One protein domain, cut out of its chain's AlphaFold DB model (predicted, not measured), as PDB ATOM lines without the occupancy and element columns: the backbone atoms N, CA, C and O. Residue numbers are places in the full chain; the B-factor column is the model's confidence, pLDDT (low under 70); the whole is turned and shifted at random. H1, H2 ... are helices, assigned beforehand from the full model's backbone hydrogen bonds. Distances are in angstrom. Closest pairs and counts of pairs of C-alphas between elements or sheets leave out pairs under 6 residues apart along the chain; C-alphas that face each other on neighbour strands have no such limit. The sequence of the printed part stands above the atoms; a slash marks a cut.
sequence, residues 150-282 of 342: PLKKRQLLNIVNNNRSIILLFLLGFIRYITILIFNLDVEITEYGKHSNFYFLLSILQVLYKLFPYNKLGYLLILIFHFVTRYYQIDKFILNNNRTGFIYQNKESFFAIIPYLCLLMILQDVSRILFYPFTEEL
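What this domain is: This is residues 150 to 282 of the 342 residues of the protein "GPI-anchored wall transfer protein 1" of Nosema ceranae (strain BRL01) (UniProt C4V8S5). Four helices are stacked in a loose row, H2, H4, H8 and H5: long H8 runs through the middle, H4 crosses it on one side with H2 beyond, and H5 packs on its other side. The short helices H3, H6 and H7 gather round the beginning of H8, while at its other end residues 273 to 282, of which 273 to 275 belong to H8 and 277 to 282 to H9, stick out. The printed part has 133 residues with nine named helices, H1 to H9 in chain order, and no named strand: it is all helix. It is loose, with a radius of gyration of the C-alphas of 18.0 A and spans of 56 by 38 by 24 A.

How they stand to each other: Look first at the hub, H8, residues 251 to 275, which has a kink of 27 degrees near residue 258. With residues 258 to 266 alone it touches H5, residues 217 to 232, at a shallow tilt of 31 degrees, opposite ways; the closest C-alphas, of Gly 218 and Cys 262, are 4.2 A apart. H4, residues 198 to 211, touches H8 at a steep tilt of 58 degrees, the same way, closest at C-alphas 205 and 261, 5.9 A. H2, residues 164 to 183, touches H4 with residues 166 to 173 alone, at a shallow tilt of 27 degrees, opposite ways; C-alphas 173 and 199 are closest, 4.9 A. H2 and H8 are apart. H3, residues 189 to 192, touches H8, closest at C-alphas 192 and 253, 5.0 A. H6, residues 234 to 239, is close to H8 but not clearly touching, closest at C-alphas 238 and 252, 6.2 A. H1, residues 151 to 161, is close to H4 but not clearly touching, closest at C-alphas 159 and 210, 7.7 A. H7, residues 246 to 249, and H9, residues 277 to 282, each meet H8 only through their link. Every O i to N i+4 pair is within hydrogen-bond range in H2, H4, H5 and H6, against 5 of 7 in H1, 19 of 21 in H8 and 0 of 2 in H9, where 0 of 3 O i to N i+3 pairs are; H3 and H7 are too short for an i+4 pair.

Where its parts are: Find C-alpha 251 at (242.774, 183.368, 172.612); from there H8 runs 36.2 A to C-alpha 275 at (278.389, 181.092, 178.627). H2 is 28.0 A long, H5 22.1 A, H4 20.1 A and H1 15.9 A, beginning at C-alpha 151, (275.165, 179.616, 158.364).

The domain as a whole: The C-alphas farthest apart, of Thr 244 and Leu 282, are 58.8 A apart. The printed part has no cut and no long link. Confidence is low, with pLDDT under 70, at residues 150 to 162 and 276 to 282.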
ATOM      1  N   PRO A 150     278.991 176.965 156.925       42.81
ATOM      2  CA  PRO A 150     278.330 178.237 156.645       42.81
ATOM      3  C   PRO A 150     276.878 178.240 157.146       42.81
ATOM      4  O   PRO A 150     276.171 177.229 157.064       42.81
ATOM      5  N   LEU A 151     276.434 179.402 157.648       54.28
ATOM      6  CA  LEU A 151     275.165 179.616 158.364       54.28
ATOM      7  C   LEU A 151     273.948 178.988 157.657       54.28
ATOM      8  O   LEU A 151     273.149 178.331 158.318       54.28
ATOM      9  N   LYS A 152     273.862 179.072 156.320       46.12
ATOM     10  CA  LYS A 152     272.759 178.499 155.518       46.12
ATOM     11  C   LYS A 152     272.725 176.961 155.472       46.12
ATOM     12  O   LYS A 152     271.651 176.370 155.483       46.12
ATOM     13  N   LYS A 153     273.878 176.278 155.457       38.56
ATOM     14  CA  LYS A 153     273.950 174.799 155.341       38.56
ATOM     15  C   LYS A 153     273.806 174.106 156.704       38.56
ATOM     16  O   LYS A 153     273.293 172.994 156.801       38.56
ATOM     17  N   ARG A 154     274.185 174.808 157.778       45.75
ATOM     18  CA  ARG A 154     273.963 174.415 159.177       45.75
ATOM     19  C   ARG A 154     272.486 174.492 159.595       45.75
ATOM     20  O   ARG A 154     272.061 173.717 160.448       45.75
ATOM     21  N   GLN A 155     271.713 175.382 158.970       48.78
ATOM     22  CA  GLN A 155     270.269 175.535 159.185       48.78
ATOM     23  C   GLN A 155     269.484 174.314 158.681       48.78
ATOM     24  O   GLN A 155     268.731 173.726 159.451       48.78
ATOM     25  N   LEU A 156     269.730 173.846 157.452       44.38
ATOM     26  CA  LEU A 156     269.020 172.692 156.875       44.38
ATOM     27  C   LEU A 156     269.315 171.368 157.605       44.38
ATOM     28  O   LEU A 156     268.400 170.602 157.893       44.38
ATOM     29  N   LEU A 157     270.570 171.122 157.999       42.31
ATOM     30  CA  LEU A 157     270.946 169.898 158.725       42.31
ATOM     31  C   LEU A 157     270.397 169.847 160.166       42.31
ATOM     32  O   LEU A 157     270.144 168.760 160.682       42.31
ATOM     33  N   ASN A 158     270.164 170.995 160.813       48.25
ATOM     34  CA  ASN A 158     269.520 171.060 162.133       48.25
ATOM     35  C   ASN A 158     267.981 171.010 162.055       48.25
ATOM     36  O   ASN A 158     267.344 170.548 163.005       48.25
ATOM     37  N   ILE A 159     267.388 171.448 160.938       48.44
ATOM     38  CA  ILE A 159     265.953 171.291 160.658       48.44
ATOM     39  C   ILE A 159     265.607 169.809 160.459       48.44
ATOM     40  O   ILE A 159     264.583 169.369 160.963       48.44
ATOM     41  N   VAL A 160     266.464 169.027 159.795       45.88
ATOM     42  CA  VAL A 160     266.185 167.611 159.486       45.88
ATOM     43  C   VAL A 160     266.540 166.663 160.643       45.88
ATOM     44  O   VAL A 160     265.774 165.747 160.932       45.88
ATOM     45  N   ASN A 161     267.637 166.894 161.377       49.31
ATOM     46  CA  ASN A 161     268.117 165.910 162.365       49.31
ATOM     47  C   ASN A 161     267.551 166.051 163.791       49.31
ATOM     48  O   ASN A 161     267.750 165.144 164.594       49.31
ATOM     49  N   ASN A 162     266.846 167.139 164.135       59.09
ATOM     50  CA  ASN A 162     266.402 167.380 165.520       59.09
ATOM     51  C   ASN A 162     264.939 167.860 165.620       59.09
ATOM     52  O   ASN A 162     264.621 168.824 166.318       59.09
ATOM     53  N   ASN A 163     264.029 167.205 164.887       73.38
ATOM     54  CA  ASN A 163     262.574 167.396 165.029       73.38
ATOM     55  C   ASN A 163     261.919 166.390 165.977       73.38
ATOM     56  O   ASN A 163     260.737 166.529 166.273       73.38
ATOM     57  N   ARG A 164     262.670 165.407 166.493       81.44
ATOM     58  CA  ARG A 164     262.137 164.397 167.419       81.44
ATOM     59  C   ARG A 164     261.465 165.038 168.632       81.44
ATOM     60  O   ARG A 164     260.365 164.640 168.972       81.44
ATOM     61  N   SER A 165     262.072 166.066 169.231       82.19
ATOM     62  CA  SER A 165     261.475 166.781 170.368       82.19
ATOM     63  C   SER A 165     260.165 167.485 170.005       82.19
ATOM     64  O   SER A 165     259.205 167.395 170.759       82.19
ATOM     65  N   ILE A 166     260.107 168.143 168.843       88.25
ATOM     66  CA  ILE A 166     258.909 168.850 168.365       88.25
ATOM     67  C   ILE A 166     257.783 167.849 168.112       88.25
ATOM     68  O   ILE A 166     256.668 168.056 168.576       88.25
ATOM     69  N   ILE A 167     258.091 166.746 167.425       90.62
ATOM     70  CA  ILE A 167     257.129 165.686 167.113       90.62
ATOM     71  C   ILE A 167     256.626 165.024 168.401       90.62
ATOM     72  O   ILE A 167     255.424 164.848 168.552       90.62
ATOM     73  N   LEU A 168     257.517 164.710 169.349       91.50
ATOM     74  CA  LEU A 168     257.142 164.126 170.642       91.50
ATOM     75  C   LEU A 168     256.249 165.066 171.458       91.50
ATOM     76  O   LEU A 168     255.262 164.611 172.024       91.50
ATOM     77  N   LEU A 169     256.557 166.366 171.496       91.69
ATOM     78  CA  LEU A 169     255.719 167.354 172.182       91.69
ATOM     79  C   LEU A 169     254.353 167.492 171.516       91.69
ATOM     80  O   LEU A 169     253.336 167.535 172.200       91.69
ATOM     81  N   PHE A 170     254.319 167.516 170.188       93.94
ATOM     82  CA  PHE A 170     253.071 167.593 169.443       93.94
ATOM     83  C   PHE A 170     252.200 166.345 169.666       93.94
ATOM     84  O   PHE A 170     251.009 166.464 169.945       93.94
ATOM     85  N   LEU A 171     252.805 165.152 169.652       95.44
ATOM     86  CA  LEU A 171     252.128 163.892 169.966       95.44
ATOM     87  C   LEU A 171     251.603 163.875 171.407       95.44
ATOM     88  O   LEU A 171     250.456 163.502 171.635       95.44
ATOM     89  N   LEU A 172     252.405 164.321 172.376       94.75
ATOM     90  CA  LEU A 172     251.994 164.409 173.777       94.75
ATOM     91  C   LEU A 172     250.837 165.402 173.971       94.75
ATOM     92  O   LEU A 172     249.929 165.153 174.763       94.75
ATOM     93  N   GLY A 173     250.824 166.488 173.192       95.12
ATOM     94  CA  GLY A 173     249.701 167.417 173.111       95.12
ATOM     95  C   GLY A 173     248.419 166.747 172.618       95.12
ATOM     96  O   GLY A 173     247.364 166.950 173.220       95.12
ATOM     97  N   PHE A 174     248.500 165.906 171.585       95.56
ATOM     98  CA  PHE A 174     247.346 165.135 171.115       95.56
ATOM     99  C   PHE A 174     246.872 164.100 172.122       95.56
ATOM    100  O   PHE A 174     245.670 164.002 172.348       95.56
ATOM    101  N   ILE A 175     247.795 163.363 172.749       96.12
ATOM    102  CA  ILE A 175     247.459 162.397 173.799       96.12
ATOM    103  C   ILE A 175     246.673 163.107 174.901       96.12
ATOM    104  O   ILE A 175     245.569 162.678 175.217       96.12
ATOM    105  N   ARG A 176     247.177 164.244 175.405       93.62
ATOM    106  CA  ARG A 176     246.479 165.043 176.421       93.62
ATOM    107  C   ARG A 176     245.088 165.489 175.959       93.62
ATOM    108  O   ARG A 176     244.128 165.389 176.718       93.62
ATOM    109  N   TYR A 177     244.970 165.990 174.731       93.62
ATOM    110  CA  TYR A 177     243.688 166.433 174.182       93.62
ATOM    111  C   TYR A 177     242.670 165.285 174.112       93.62
ATOM    112  O   TYR A 177     241.551 165.418 174.601       93.62
ATOM    113  N   ILE A 178     243.085 164.134 173.577       94.75
ATOM    114  CA  ILE A 178     242.247 162.938 173.477       94.75
ATOM    115  C   ILE A 178     241.862 162.431 174.869       94.75
ATOM    116  O   ILE A 178     240.700 162.103 175.081       94.75
ATOM    117  N   THR A 179     242.782 162.415 175.840       93.75
ATOM    118  CA  THR A 179     242.453 161.986 177.209       93.75
ATOM    119  C   THR A 179     241.399 162.880 177.853       93.75
ATOM    120  O   THR A 179     240.469 162.363 178.459       93.75
ATOM    121  N   ILE A 180     241.480 164.202 177.674       91.88
ATOM    122  CA  ILE A 180     240.476 165.126 178.223       91.88
ATOM    123  C   ILE A 180     239.108 164.871 177.581       91.88
ATOM    124  O   ILE A 180     238.106 164.844 178.288       91.88
ATOM    125  N   LEU A 181     239.072 164.628 176.266       90.75
ATOM    126  CA  LEU A 181     237.835 164.318 175.548       90.75
ATOM    127  C   LEU A 181     237.220 162.973 175.950       90.75
ATOM    128  O   LEU A 181     236.008 162.883 176.084       90.75
ATOM    129  N   ILE A 182     238.031 161.924 176.116       95.31
ATOM    130  CA  ILE A 182     237.538 160.582 176.466       95.31
ATOM    131  C   ILE A 182     237.026 160.551 177.907       95.31
ATOM    132  O   ILE A 182     235.974 159.977 178.172       95.31
ATOM    133  N   PHE A 183     237.770 161.154 178.838       92.81
ATOM    134  CA  PHE A 183     237.447 161.122 180.265       92.81
ATOM    135  C   PHE A 183     236.545 162.279 180.718       92.81
ATOM    136  O   PHE A 183     236.202 162.326 181.894       92.81
ATOM    137  N   ASN A 184     236.157 163.189 179.813       89.94
ATOM    138  CA  ASN A 184     235.374 164.398 180.110       89.94
ATOM    139  C   ASN A 184     235.906 165.153 181.340       89.94
ATOM    140  O   ASN A 184     235.156 165.489 182.250       89.94
ATOM    141  N   LEU A 185     237.225 165.370 181.378       86.38
ATOM    142  CA  LEU A 185     237.866 166.066 182.493       86.38
ATOM    143  C   LEU A 185     237.542 167.561 182.444       86.38
ATOM    144  O   LEU A 185     237.754 168.209 181.414       86.38
ATOM    145  N   ASP A 186     237.117 168.112 183.577       82.31
ATOM    146  CA  ASP A 186     236.901 169.546 183.746       82.31
ATOM    147  C   ASP A 186     238.249 170.267 183.837       82.31
ATOM    148  O   ASP A 186     238.875 170.365 184.892       82.31
ATOM    149  N   VAL A 187     238.730 170.744 182.689       85.38
ATOM    150  CA  VAL A 187     239.956 171.542 182.592       85.38
ATOM    151  C   VAL A 187     239.596 173.012 182.465       85.38
ATOM    152  O   VAL A 187     238.721 173.395 181.685       85.38
ATOM    153  N   GLU A 188     240.314 173.852 183.202       85.94
ATOM    154  CA  GLU A 188     240.105 175.290 183.180       85.94
ATOM    155  C   GLU A 188     240.475 175.879 181.803       85.94
ATOM    156  O   GLU A 188     241.632 175.887 181.372       85.94
ATOM    157  N   ILE A 189     239.462 176.362 181.075       87.69
ATOM    158  CA  ILE A 189     239.601 176.876 179.699       87.69
ATOM    159  C   ILE A 189     240.431 178.172 179.674       87.69
ATOM    160  O   ILE A 189     241.065 178.484 178.669       87.69
ATOM    161  N   THR A 190     240.454 178.919 180.775       86.31
ATOM    162  CA  THR A 190     241.210 180.168 180.970       86.31
ATOM    163  C   THR A 190     242.726 179.970 180.994       86.31
ATOM    164  O   THR A 190     243.452 180.948 180.868       86.31
ATOM    165  N   GLU A 191     243.236 178.737 181.095       85.31
ATOM    166  CA  GLU A 191     244.686 178.505 181.094       85.31
ATOM    167  C   GLU A 191     245.298 178.573 179.691       85.31
ATOM    168  O   GLU A 191     246.274 179.279 179.445       85.31
ATOM    169  N   TYR A 192     244.748 177.792 178.760       88.38
ATOM    170  CA  TYR A 192     245.302 177.639 177.411       88.38
ATOM    171  C   TYR A 192     244.239 177.778 176.320       88.38
ATOM    172  O   TYR A 192     244.581 177.849 175.140       88.38
ATOM    173  N   GLY A 193     242.961 177.840 176.674       90.44
ATOM    174  CA  GLY A 193     241.855 177.727 175.738       90.44
ATOM    175  C   GLY A 193     241.333 176.299 175.606       90.44
ATOM    176  O   GLY A 193     241.848 175.349 176.191       90.44
ATOM    177  N   LYS A 194     240.278 176.148 174.807       88.94
ATOM    178  CA  LYS A 194     239.495 174.909 174.714       88.94
ATOM    179  C   LYS A 194     240.251 173.749 174.059       88.94
ATOM    180  O   LYS A 194     240.074 172.600 174.449       88.94
ATOM    181  N   HIS A 195     241.044 174.034 173.027       90.38
ATOM    182  CA  HIS A 195     241.707 173.011 172.207       90.38
ATOM    183  C   HIS A 195     243.230 173.012 172.357       90.38
ATOM    184  O   HIS A 195     243.895 172.053 171.970       90.38
ATOM    185  N   SER A 196     243.797 174.099 172.876       91.12
ATOM    186  CA  SER A 196     245.238 174.235 173.057       91.12
ATOM    187  C   SER A 196     245.694 173.732 174.422       91.12
ATOM    188  O   SER A 196     244.930 173.635 175.375       91.12
ATOM    189  N   ASN A 197     246.971 173.380 174.507       93.06
ATOM    190  CA  ASN A 197     247.606 172.972 175.747       93.06
ATOM    191  C   ASN A 197     249.078 173.394 175.748       93.06
ATOM    192  O   ASN A 197     249.638 173.798 174.724       93.06
ATOM    193  N   PHE A 198     249.712 173.246 176.909       89.88
ATOM    194  CA  PHE A 198     251.121 173.571 177.107       89.88
ATOM    195  C   PHE A 198     252.068 172.888 176.103       89.88
ATOM    196  O   PHE A 198     253.004 173.517 175.609       89.88
ATOM    197  N   TYR A 199     251.832 171.618 175.761       92.75
ATOM    198  CA  TYR A 199     252.706 170.877 174.847       92.75
ATOM    199  C   TYR A 199     252.624 171.402 173.413       92.75
ATOM    200  O   TYR A 199     253.658 171.574 172.763       92.75
ATOM    201  N   PHE A 200     251.415 171.726 172.938       94.12
ATOM    202  CA  PHE A 200     251.226 172.388 171.650       94.12
ATOM    203  C   PHE A 200     251.930 173.741 171.621       94.12
ATOM    204  O   PHE A 200     252.682 174.006 170.682       94.12
ATOM    205  N   LEU A 201     251.786 174.544 172.674       93.06
ATOM    206  CA  LEU A 201     252.452 175.836 172.783       93.06
ATOM    207  C   LEU A 201     253.979 175.697 172.690       93.06
ATOM    208  O   LEU A 201     254.604 176.342 171.850       93.06
ATOM    209  N   LEU A 202     254.584 174.787 173.462       90.19
ATOM    210  CA  LEU A 202     256.020 174.501 173.381       90.19
ATOM    211  C   LEU A 202     256.460 174.023 171.991       90.19
ATOM    212  O   LEU A 202     257.533 174.408 171.522       90.19
ATOM    213  N   SER A 203     255.658 173.183 171.332       91.50
ATOM    214  CA  SER A 203     255.968 172.686 169.987       91.50
ATOM    215  C   SER A 203     255.977 173.821 168.953       91.50
ATOM    216  O   SER A 203     256.932 173.941 168.184       91.50
ATOM    217  N   ILE A 204     254.981 174.714 169.002       92.25
ATOM    218  CA  ILE A 204     254.865 175.889 168.130       92.25
ATOM    219  C   ILE A 204     256.033 176.842 168.377       92.25
ATOM    220  O   ILE A 204     256.670 177.288 167.426       92.25
ATOM    221  N   LEU A 205     256.375 177.101 169.640       90.62
ATOM    222  CA  LEU A 205     257.506 177.953 170.005       90.62
ATOM    223  C   LEU A 205     258.830 177.426 169.444       90.62
ATOM    224  O   LEU A 205     259.609 178.203 168.898       90.62
ATOM    225  N   GLN A 206     259.076 176.114 169.510       86.56
ATOM    226  CA  GLN A 206     260.278 175.513 168.922       86.56
ATOM    227  C   GLN A 206     260.316 175.655 167.396       86.56
ATOM    228  O   GLN A 206     261.388 175.885 166.835       86.56
ATOM    229  N   VAL A 207     259.171 175.535 166.718       88.44
ATOM    230  CA  VAL A 207     259.073 175.753 165.266       88.44
ATOM    231  C   VAL A 207     259.336 177.220 164.921       88.44
ATOM    232  O   VAL A 207     260.195 177.503 164.088       88.44
ATOM    233  N   LEU A 208     258.658 178.155 165.587       88.88
ATOM    234  CA  LEU A 208     258.804 179.594 165.346       88.88
ATOM    235  C   LEU A 208     260.225 180.076 165.620       88.88
ATOM    236  O   LEU A 208     260.804 180.802 164.817       88.88
ATOM    237  N   TYR A 209     260.822 179.616 166.712       84.75
ATOM    238  CA  TYR A 209     262.198 179.947 167.040       84.75
ATOM    239  C   TYR A 209     263.189 179.447 165.967       84.75
ATOM    240  O   TYR A 209     264.123 180.162 165.603       84.75
ATOM    241  N   LYS A 210     262.964 178.255 165.388       80.12
ATOM    242  CA  LYS A 210     263.770 177.753 164.257       80.12
ATOM    243  C   LYS A 210     263.623 178.614 162.996       80.12
ATOM    244  O   LYS A 210     264.588 178.720 162.240       80.12
ATOM    245  N   LEU A 211     262.452 179.210 162.764       82.56
ATOM    246  CA  LEU A 211     262.194 180.097 161.622       82.56
ATOM    247  C   LEU A 211     262.832 181.483 161.799       82.56
ATOM    248  O   LEU A 211     263.316 182.062 160.826       82.56
ATOM    249  N   PHE A 212     262.888 181.991 163.033       80.69
ATOM    250  CA  PHE A 212     263.397 183.326 163.358       80.69
ATOM    251  C   PHE A 212     264.595 183.275 164.329       80.69
ATOM    252  O   PHE A 212     264.477 183.694 165.481       80.69
ATOM    253  N   PRO A 213     265.791 182.834 163.887       70.38
ATOM    254  CA  PRO A 213     266.958 182.616 164.753       70.38
ATOM    255  C   PRO A 213     267.706 183.914 165.133       70.38
ATOM    256  O   PRO A 213     268.929 183.925 165.283       70.38
ATOM    257  N   TYR A 214     267.001 185.042 165.232       77.69
ATOM    258  CA  TYR A 214     267.592 186.352 165.498       77.69
ATOM    259  C   TYR A 214     267.372 186.757 166.952       77.69
ATOM    260  O   TYR A 214     266.452 187.506 167.257       77.69
ATOM    261  N   ASN A 215     268.242 186.314 167.856       78.75
ATOM    262  CA  ASN A 215     268.038 186.444 169.307       78.75
ATOM    263  C   ASN A 215     267.733 187.887 169.765       78.75
ATOM    264  O   ASN A 215     266.862 188.107 170.601       78.75
ATOM    265  N   LYS A 216     268.381 188.891 169.149       85.38
ATOM    266  CA  LYS A 216     268.170 190.313 169.474       85.38
ATOM    267  C   LYS A 216     266.789 190.851 169.073       85.38
ATOM    268  O   LYS A 216     266.351 191.840 169.653       85.38
ATOM    269  N   LEU A 217     266.090 190.218 168.123       89.12
ATOM    270  CA  LEU A 217     264.724 190.617 167.762       89.12
ATOM    271  C   LEU A 217     263.744 190.409 168.922       89.12
ATOM    272  O   LEU A 217     262.746 191.116 168.973       89.12
ATOM    273  N   GLY A 218     264.037 189.508 169.868       90.88
ATOM    274  CA  GLY A 218     263.180 189.273 171.032       90.88
ATOM    275  C   GLY A 218     262.926 190.543 171.851       90.88
ATOM    276  O   GLY A 218     261.788 190.799 172.230       90.88
ATOM    277  N   TYR A 219     263.950 191.386 172.041       93.38
ATOM    278  CA  TYR A 219     263.818 192.664 172.757       93.38
ATOM    279  C   TYR A 219     262.922 193.666 172.018       93.38
ATOM    280  O   TYR A 219     262.132 194.371 172.636       93.38
ATOM    281  N   LEU A 220     263.022 193.729 170.690       94.25
ATOM    282  CA  LEU A 220     262.166 194.608 169.894       94.25
ATOM    283  C   LEU A 220     260.716 194.106 169.901       94.25
ATOM    284  O   LEU A 220     259.789 194.885 170.107       94.25
ATOM    285  N   LEU A 221     260.523 192.800 169.708       94.12
ATOM    286  CA  LEU A 221     259.202 192.180 169.662       94.12
ATOM    287  C   LEU A 221     258.460 192.304 170.994       94.12
ATOM    288  O   LEU A 221     257.268 192.597 170.972       94.12
ATOM    289  N   ILE A 222     259.138 192.154 172.140       94.75
ATOM    290  CA  ILE A 222     258.480 192.317 173.444       94.75
ATOM    291  C   ILE A 222     258.047 193.768 173.688       94.75
ATOM    292  O   ILE A 222     256.961 193.990 174.215       94.75
ATOM    293  N   LEU A 223     258.834 194.758 173.242       95.19
ATOM    294  CA  LEU A 223     258.463 196.175 173.333       95.19
ATOM    295  C   LEU A 223     257.246 196.494 172.457       95.19
ATOM    296  O   LEU A 223     256.301 197.131 172.922       95.19
ATOM    297  N   ILE A 224     257.240 196.007 171.211       94.88
ATOM    298  CA  ILE A 224     256.096 196.150 170.301       94.88
ATOM    299  C   ILE A 224     254.863 195.475 170.907       94.88
ATOM    300  O   ILE A 224     253.795 196.080 170.961       94.88
ATOM    301  N   PHE A 225     255.006 194.245 171.402       94.12
ATOM    302  CA  PHE A 225     253.911 193.497 172.009       94.12
ATOM    303  C   PHE A 225     253.349 194.207 173.244       94.12
ATOM    304  O   PHE A 225     252.130 194.312 173.382       94.12
ATOM    305  N   HIS A 226     254.210 194.749 174.109       93.81
ATOM    306  CA  HIS A 226     253.796 195.538 175.267       93.81
ATOM    307  C   HIS A 226     253.006 196.786 174.847       93.81
ATOM    308  O   HIS A 226     251.919 197.033 175.371       93.81
ATOM    309  N   PHE A 227     253.504 197.538 173.860       95.12
ATOM    310  CA  PHE A 227     252.828 198.731 173.348       95.12
ATOM    311  C   PHE A 227     251.454 198.403 172.745       95.12
ATOM    312  O   PHE A 227     250.455 199.032 173.090       95.12
ATOM    313  N   VAL A 228     251.385 197.372 171.897       94.06
ATOM    314  CA  VAL A 228     250.141 196.895 171.273       94.06
ATOM    315  C   VAL A 228     249.143 196.424 172.335       94.06
ATOM    316  O   VAL A 228     247.977 196.815 172.295       94.06
ATOM    317  N   THR A 229     249.599 195.653 173.326       92.94
ATOM    318  CA  THR A 229     248.763 195.174 174.441       92.94
ATOM    319  C   THR A 229     248.161 196.335 175.218       92.94
ATOM    320  O   THR A 229     246.964 196.319 175.509       92.94
ATOM    321  N   ARG A 230     248.959 197.370 175.506       92.69
ATOM    322  CA  ARG A 230     248.505 198.545 176.253       92.69
ATOM    323  C   ARG A 230     247.544 199.420 175.449       92.69
ATOM    324  O   ARG A 230     246.569 199.903 176.018       92.69
ATOM    325  N   TYR A 231     247.804 199.612 174.155       94.44
ATOM    326  CA  TYR A 231     246.980 200.451 173.283       94.44
ATOM    327  C   TYR A 231     245.610 199.822 173.001       94.44
ATOM    328  O   TYR A 231     244.584 200.479 173.157       94.44
ATOM    329  N   TYR A 232     245.581 198.534 172.645       93.00
ATOM    330  CA  TYR A 232     244.346 197.817 172.304       93.00
ATOM    331  C   TYR A 232     243.637 197.181 173.509       93.00
ATOM    332  O   TYR A 232     242.591 196.565 173.327       93.00
ATOM    333  N   GLN A 233     244.182 197.316 174.725       91.56
ATOM    334  CA  GLN A 233     243.644 196.704 175.953       91.56
ATOM    335  C   GLN A 233     243.404 195.193 175.782       91.56
ATOM    336  O   GLN A 233     242.333 194.659 176.084       91.56
ATOM    337  N   ILE A 234     244.417 194.505 175.239       90.06
ATOM    338  CA  ILE A 234     244.355 193.066 174.935       90.06
ATOM    339  C   ILE A 234     244.131 192.241 176.209       90.06
ATOM    340  O   ILE A 234     243.497 191.192 176.157       90.06
ATOM    341  N   ASP A 235     244.573 192.732 177.365       88.75
ATOM    342  CA  ASP A 235     244.308 192.134 178.673       88.75
ATOM    343  C   ASP A 235     242.804 191.969 178.937       88.75
ATOM    344  O   ASP A 235     242.352 190.872 179.267       88.75
ATOM    345  N   LYS A 236     241.995 193.004 178.672       89.88
ATOM    346  CA  LYS A 236     240.530 192.917 178.799       89.88
ATOM    347  C   LYS A 236     239.923 191.936 177.804       89.88
ATOM    348  O   LYS A 236     238.942 191.266 178.114       89.88
ATOM    349  N   PHE A 237     240.495 191.842 176.604       90.19
ATOM    350  CA  PHE A 237     240.058 190.871 175.604       90.19
ATOM    351  C   PHE A 237     240.344 189.429 176.049       90.19
ATOM    352  O   PHE A 237     239.476 188.564 175.900       90.19
ATOM    353  N   ILE A 238     241.524 189.165 176.617       89.62
ATOM    354  CA  ILE A 238     241.927 187.841 177.110       89.62
ATOM    355  C   ILE A 238     241.092 187.438 178.331       89.62
ATOM    356  O   ILE A 238     240.551 186.336 178.334       89.62
ATOM    357  N   LEU A 239     240.871 188.337 179.292       89.25
ATOM    358  CA  LEU A 239     240.098 188.046 180.510       89.25
ATOM    359  C   LEU A 239     238.574 187.978 180.291       89.25
ATOM    360  O   LEU A 239     237.832 187.554 181.169       89.25
ATOM    361  N   ASN A 240     238.069 188.377 179.120       89.69
ATOM    362  CA  ASN A 240     236.635 188.319 178.830       89.69
ATOM    363  C   ASN A 240     236.114 186.867 178.747       89.69
ATOM    364  O   ASN A 240     236.689 186.027 178.066       89.69
ATOM    365  N   ASN A 241     234.947 186.562 179.306       88.31
ATOM    366  CA  ASN A 241     234.362 185.221 179.213       88.31
ATOM    367  C   ASN A 241     233.734 184.885 177.848       88.31
ATOM    368  O   ASN A 241     233.255 183.770 177.655       88.31
ATOM    369  N   ASN A 242     233.737 185.806 176.877       90.06
ATOM    370  CA  ASN A 242     233.186 185.524 175.552       90.06
ATOM    371  C   ASN A 242     234.011 184.468 174.779       90.06
ATOM    372  O   ASN A 242     235.210 184.642 174.548       90.06
ATOM    373  N   ARG A 243     233.342 183.396 174.330       87.81
ATOM    374  CA  ARG A 243     233.920 182.241 173.612       87.81
ATOM    375  C   ARG A 243     233.281 181.986 172.240       87.81
ATOM    376  O   ARG A 243     233.297 180.859 171.741       87.81
ATOM    377  N   THR A 244     232.706 183.012 171.614       90.56
ATOM    378  CA  THR A 244     232.064 182.886 170.298       90.56
ATOM    379  C   THR A 244     233.093 182.726 169.175       90.56
ATOM    380  O   THR A 244     233.738 183.688 168.766       90.56
ATOM    381  N   GLY A 245     233.222 181.512 168.641       90.00
ATOM    382  CA  GLY A 245     234.104 181.198 167.514       90.00
ATOM    383  C   GLY A 245     235.486 180.675 167.921       90.00
ATOM    384  O   GLY A 245     235.901 180.751 169.076       90.00
ATOM    385  N   PHE A 246     236.214 180.126 166.947       89.56
ATOM    386  CA  PHE A 246     237.451 179.372 167.191       89.56
ATOM    387  C   PHE A 246     238.580 180.209 167.816       89.56
ATOM    388  O   PHE A 246     239.297 179.733 168.697       89.56
ATOM    389  N   ILE A 247     238.723 181.471 167.393       87.81
ATOM    390  CA  ILE A 247     239.755 182.379 167.918       87.81
ATOM    391  C   ILE A 247     239.461 182.738 169.379       87.81
ATOM    392  O   ILE A 247     240.352 182.661 170.218       87.81
ATOM    393  N   TYR A 248     238.204 183.046 169.710       90.50
ATOM    394  CA  TYR A 248     237.785 183.370 171.080       90.50
ATOM    395  C   TYR A 248     237.917 182.174 172.037       90.50
ATOM    396  O   TYR A 248     238.150 182.348 173.233       90.50
ATOM    397  N   GLN A 249     237.811 180.948 171.520       91.38
ATOM    398  CA  GLN A 249     237.993 179.724 172.302       91.38
ATOM    399  C   GLN A 249     239.452 179.423 172.668       91.38
ATOM    400  O   GLN A 249     239.667 178.703 173.637       91.38
ATOM    401  N   ASN A 250     240.433 179.945 171.923       93.44
ATOM    402  CA  ASN A 250     241.865 179.662 172.129       93.44
ATOM    403  C   ASN A 250     242.732 180.925 172.258       93.44
ATOM    404  O   ASN A 250     243.946 180.886 172.042       93.44
ATOM    405  N   LYS A 251     242.110 182.063 172.564       92.38
ATOM    406  CA  LYS A 251     242.774 183.368 172.612       92.38
ATOM    407  C   LYS A 251     243.962 183.390 173.577       92.38
ATOM    408  O   LYS A 251     244.985 183.967 173.236       92.38
ATOM    409  N   GLU A 252     243.876 182.706 174.712       91.56
ATOM    410  CA  GLU A 252     244.937 182.626 175.720       91.56
ATOM    411  C   GLU A 252     246.233 182.103 175.101       91.56
ATOM    412  O   GLU A 252     247.266 182.769 175.147       91.56
ATOM    413  N   SER A 253     246.160 180.957 174.418       91.69
ATOM    414  CA  SER A 253     247.321 180.380 173.742       91.69
ATOM    415  C   SER A 253     247.827 181.264 172.609       91.69
ATOM    416  O   SER A 253     249.034 181.457 172.491       91.69
ATOM    417  N   PHE A 254     246.941 181.829 171.783       92.06
ATOM    418  CA  PHE A 254     247.371 182.659 170.655       92.06
ATOM    419  C   PHE A 254     248.139 183.904 171.097       92.06
ATOM    420  O   PHE A 254     249.200 184.197 170.542       92.06
ATOM    421  N   PHE A 255     247.644 184.601 172.119       92.44
ATOM    422  CA  PHE A 255     248.315 185.783 172.649       92.44
ATOM    423  C   PHE A 255     249.525 185.436 173.534       92.44
ATOM    424  O   PHE A 255     250.408 186.276 173.678       92.44
ATOM    425  N   ALA A 256     249.638 184.200 174.040       92.06
ATOM    426  CA  ALA A 256     250.814 183.720 174.771       92.06
ATOM    427  C   ALA A 256     252.010 183.342 173.870       92.06
ATOM    428  O   ALA A 256     253.157 183.391 174.320       92.06
ATOM    429  N   ILE A 257     251.791 182.997 172.592       94.25
ATOM    430  CA  ILE A 257     252.873 182.584 171.671       94.25
ATOM    431  C   ILE A 257     253.947 183.672 171.526       94.25
ATOM    432  O   ILE A 257     255.139 183.378 171.606       94.25
ATOM    433  N   ILE A 258     253.543 184.926 171.307       93.81
ATOM    434  CA  ILE A 258     254.473 186.039 171.066       93.81
ATOM    435  C   ILE A 258     255.377 186.306 172.282       93.81
ATOM    436  O   ILE A 258     256.599 186.257 172.111       93.81
ATOM    437  N   PRO A 259     254.853 186.562 173.500       93.31
ATOM    438  CA  PRO A 259     255.697 186.836 174.658       93.31
ATOM    439  C   PRO A 259     256.595 185.646 175.013       93.31
ATOM    440  O   PRO A 259     257.767 185.853 175.324       93.31
ATOM    441  N   TYR A 260     256.120 184.401 174.880       93.38
ATOM    442  CA  TYR A 260     256.963 183.225 175.115       93.38
ATOM    443  C   TYR A 260     258.059 183.037 174.063       93.38
ATOM    444  O   TYR A 260     259.170 182.627 174.409       93.38
ATOM    445  N   LEU A 261     257.801 183.379 172.796       92.81
ATOM    446  CA  LEU A 261     258.834 183.390 171.762       92.81
ATOM    447  C   LEU A 261     259.899 184.449 172.074       92.81
ATOM    448  O   LEU A 261     261.091 184.151 172.017       92.81
ATOM    449  N   CYS A 262     259.476 185.658 172.459       93.56
ATOM    450  CA  CYS A 262     260.386 186.735 172.851       93.56
ATOM    451  C   CYS A 262     261.254 186.323 174.041       93.56
ATOM    452  O   CYS A 262     262.473 186.490 173.994       93.56
ATOM    453  N   LEU A 263     260.637 185.734 175.070       91.94
ATOM    454  CA  LEU A 263     261.325 185.224 176.252       91.94
ATOM    455  C   LEU A 263     262.407 184.213 175.858       91.94
ATOM    456  O   LEU A 263     263.559 184.349 176.257       91.94
ATOM    457  N   LEU A 264     262.073 183.242 175.008       89.50
ATOM    458  CA  LEU A 264     263.023 182.230 174.552       89.50
ATOM    459  C   LEU A 264     264.195 182.840 173.756       89.50
ATOM    460  O   LEU A 264     265.344 182.447 173.960       89.50
ATOM    461  N   MET A 265     263.933 183.832 172.900       89.19
ATOM    462  CA  MET A 265     264.966 184.543 172.131       89.19
ATOM    463  C   MET A 265     265.901 185.372 173.025       89.19
ATOM    464  O   MET A 265     267.121 185.330 172.845       89.19
ATOM    465  N   ILE A 266     265.343 186.090 174.005       90.81
ATOM    466  CA  ILE A 266     266.100 186.887 174.981       90.81
ATOM    467  C   ILE A 266     266.969 185.972 175.845       90.81
ATOM    468  O   ILE A 266     268.172 186.194 175.964       90.81
ATOM    469  N   LEU A 267     266.395 184.896 176.389       88.06
ATOM    470  CA  LEU A 267     267.107 183.964 177.267       88.06
ATOM    471  C   LEU A 267     268.255 183.257 176.562       88.06
ATOM    472  O   LEU A 267     269.290 182.978 177.165       88.06
ATOM    473  N   GLN A 268     268.128 183.025 175.264       83.56
ATOM    474  CA  GLN A 268     269.234 182.517 174.481       83.56
ATOM    475  C   GLN A 268     270.338 183.564 174.249       83.56
ATOM    476  O   GLN A 268     271.521 183.207 174.198       83.56
ATOM    477  N   ASP A 269     269.991 184.842 174.088       85.38
ATOM    478  CA  ASP A 269     270.985 185.915 174.007       85.38
ATOM    479  C   ASP A 269     271.745 186.072 175.329       85.38
ATOM    480  O   ASP A 269     272.975 186.099 175.343       85.38
ATOM    481  N   VAL A 270     271.014 186.056 176.445       85.19
ATOM    482  CA  VAL A 270     271.571 186.059 177.802       85.19
ATOM    483  C   VAL A 270     272.447 184.824 178.029       85.19
ATOM    484  O   VAL A 270     273.585 184.960 178.465       85.19
ATOM    485  N   SER A 271     271.982 183.631 177.643       80.19
ATOM    486  CA  SER A 271     272.766 182.386 177.677       80.19
ATOM    487  C   SER A 271     274.082 182.531 176.921       80.19
ATOM    488  O   SER A 271     275.141 182.152 177.420       80.19
ATOM    489  N   ARG A 272     274.045 183.134 175.727       75.62
ATOM    490  CA  ARG A 272     275.264 183.423 174.978       75.62
ATOM    491  C   ARG A 272     276.167 184.339 175.796       75.62
ATOM    492  O   ARG A 272     277.314 183.991 175.979       75.62
ATOM    493  N   ILE A 273     275.699 185.452 176.340       78.88
ATOM    494  CA  ILE A 273     276.568 186.358 177.113       78.88
ATOM    495  C   ILE A 273     277.148 185.674 178.364       78.88
ATOM    496  O   ILE A 273     278.327 185.844 178.667       78.88
ATOM    497  N   LEU A 274     276.354 184.864 179.066       75.75
ATOM    498  CA  LEU A 274     276.778 184.178 180.288       75.75
ATOM    499  C   LEU A 274     277.787 183.051 180.017       75.75
ATOM    500  O   LEU A 274     278.734 182.886 180.788       75.75
ATOM    501  N   PHE A 275     277.615 182.305 178.920       70.06
ATOM    502  CA  PHE A 275     278.389 181.092 178.627       70.06
ATOM    503  C   PHE A 275     279.412 181.231 177.474       70.06
ATOM    504  O   PHE A 275     280.291 180.379 177.351       70.06
ATOM    505  N   TYR A 276     279.358 182.287 176.648       57.16
ATOM    506  CA  TYR A 276     280.309 182.583 175.554       57.16
ATOM    507  C   TYR A 276     281.721 183.015 175.991       57.16
ATOM    508  O   TYR A 276     282.660 182.524 175.355       57.16
ATOM    509  N   PRO A 277     281.936 183.861 177.030       50.41
ATOM    510  CA  PRO A 277     283.271 184.410 177.308       50.41
ATOM    511  C   PRO A 277     284.319 183.336 177.621       50.41
ATOM    512  O   PRO A 277     285.504 183.559 177.434       50.41
ATOM    513  N   PHE A 278     283.899 182.128 177.992       46.91
ATOM    514  CA  PHE A 278     284.807 181.057 178.386       46.91
ATOM    515  C   PHE A 278     285.288 180.139 177.254       46.91
ATOM    516  O   PHE A 278     286.127 179.281 177.500       46.91
ATOM    517  N   THR A 279     284.773 180.267 176.024       43.47
ATOM    518  CA  THR A 279     285.179 179.370 174.915       43.47
ATOM    519  C   THR A 279     286.237 179.940 173.974       43.47
ATOM    520  O   THR A 279     286.886 179.159 173.277       43.47
ATOM    521  N   GLU A 280     286.430 181.261 173.937       39.53
ATOM    522  CA  GLU A 280     287.471 181.887 173.105       39.53
ATOM    523  C   GLU A 280     288.820 181.987 173.827       39.53
ATOM    524  O   GLU A 280     289.833 181.693 173.199       39.53
ATOM    525  N   GLU A 281     288.851 182.260 175.136       39.62
ATOM    526  CA  GLU A 281     290.100 182.250 175.923       39.62
ATOM    527  C   GLU A 281     290.752 180.856 175.944       39.62
ATOM    528  O   GLU A 281     291.951 180.740 175.710       39.62
ATOM    529  N   LEU A 282     289.954 179.783 176.042       42.97
ATOM    530  CA  LEU A 282     290.451 178.404 175.922       42.97
ATOM    531  C   LEU A 282     291.045 178.094 174.542       42.97
ATOM    532  O   LEU A 282     291.972 177.299 174.457       42.97
TER     533      LEU A 282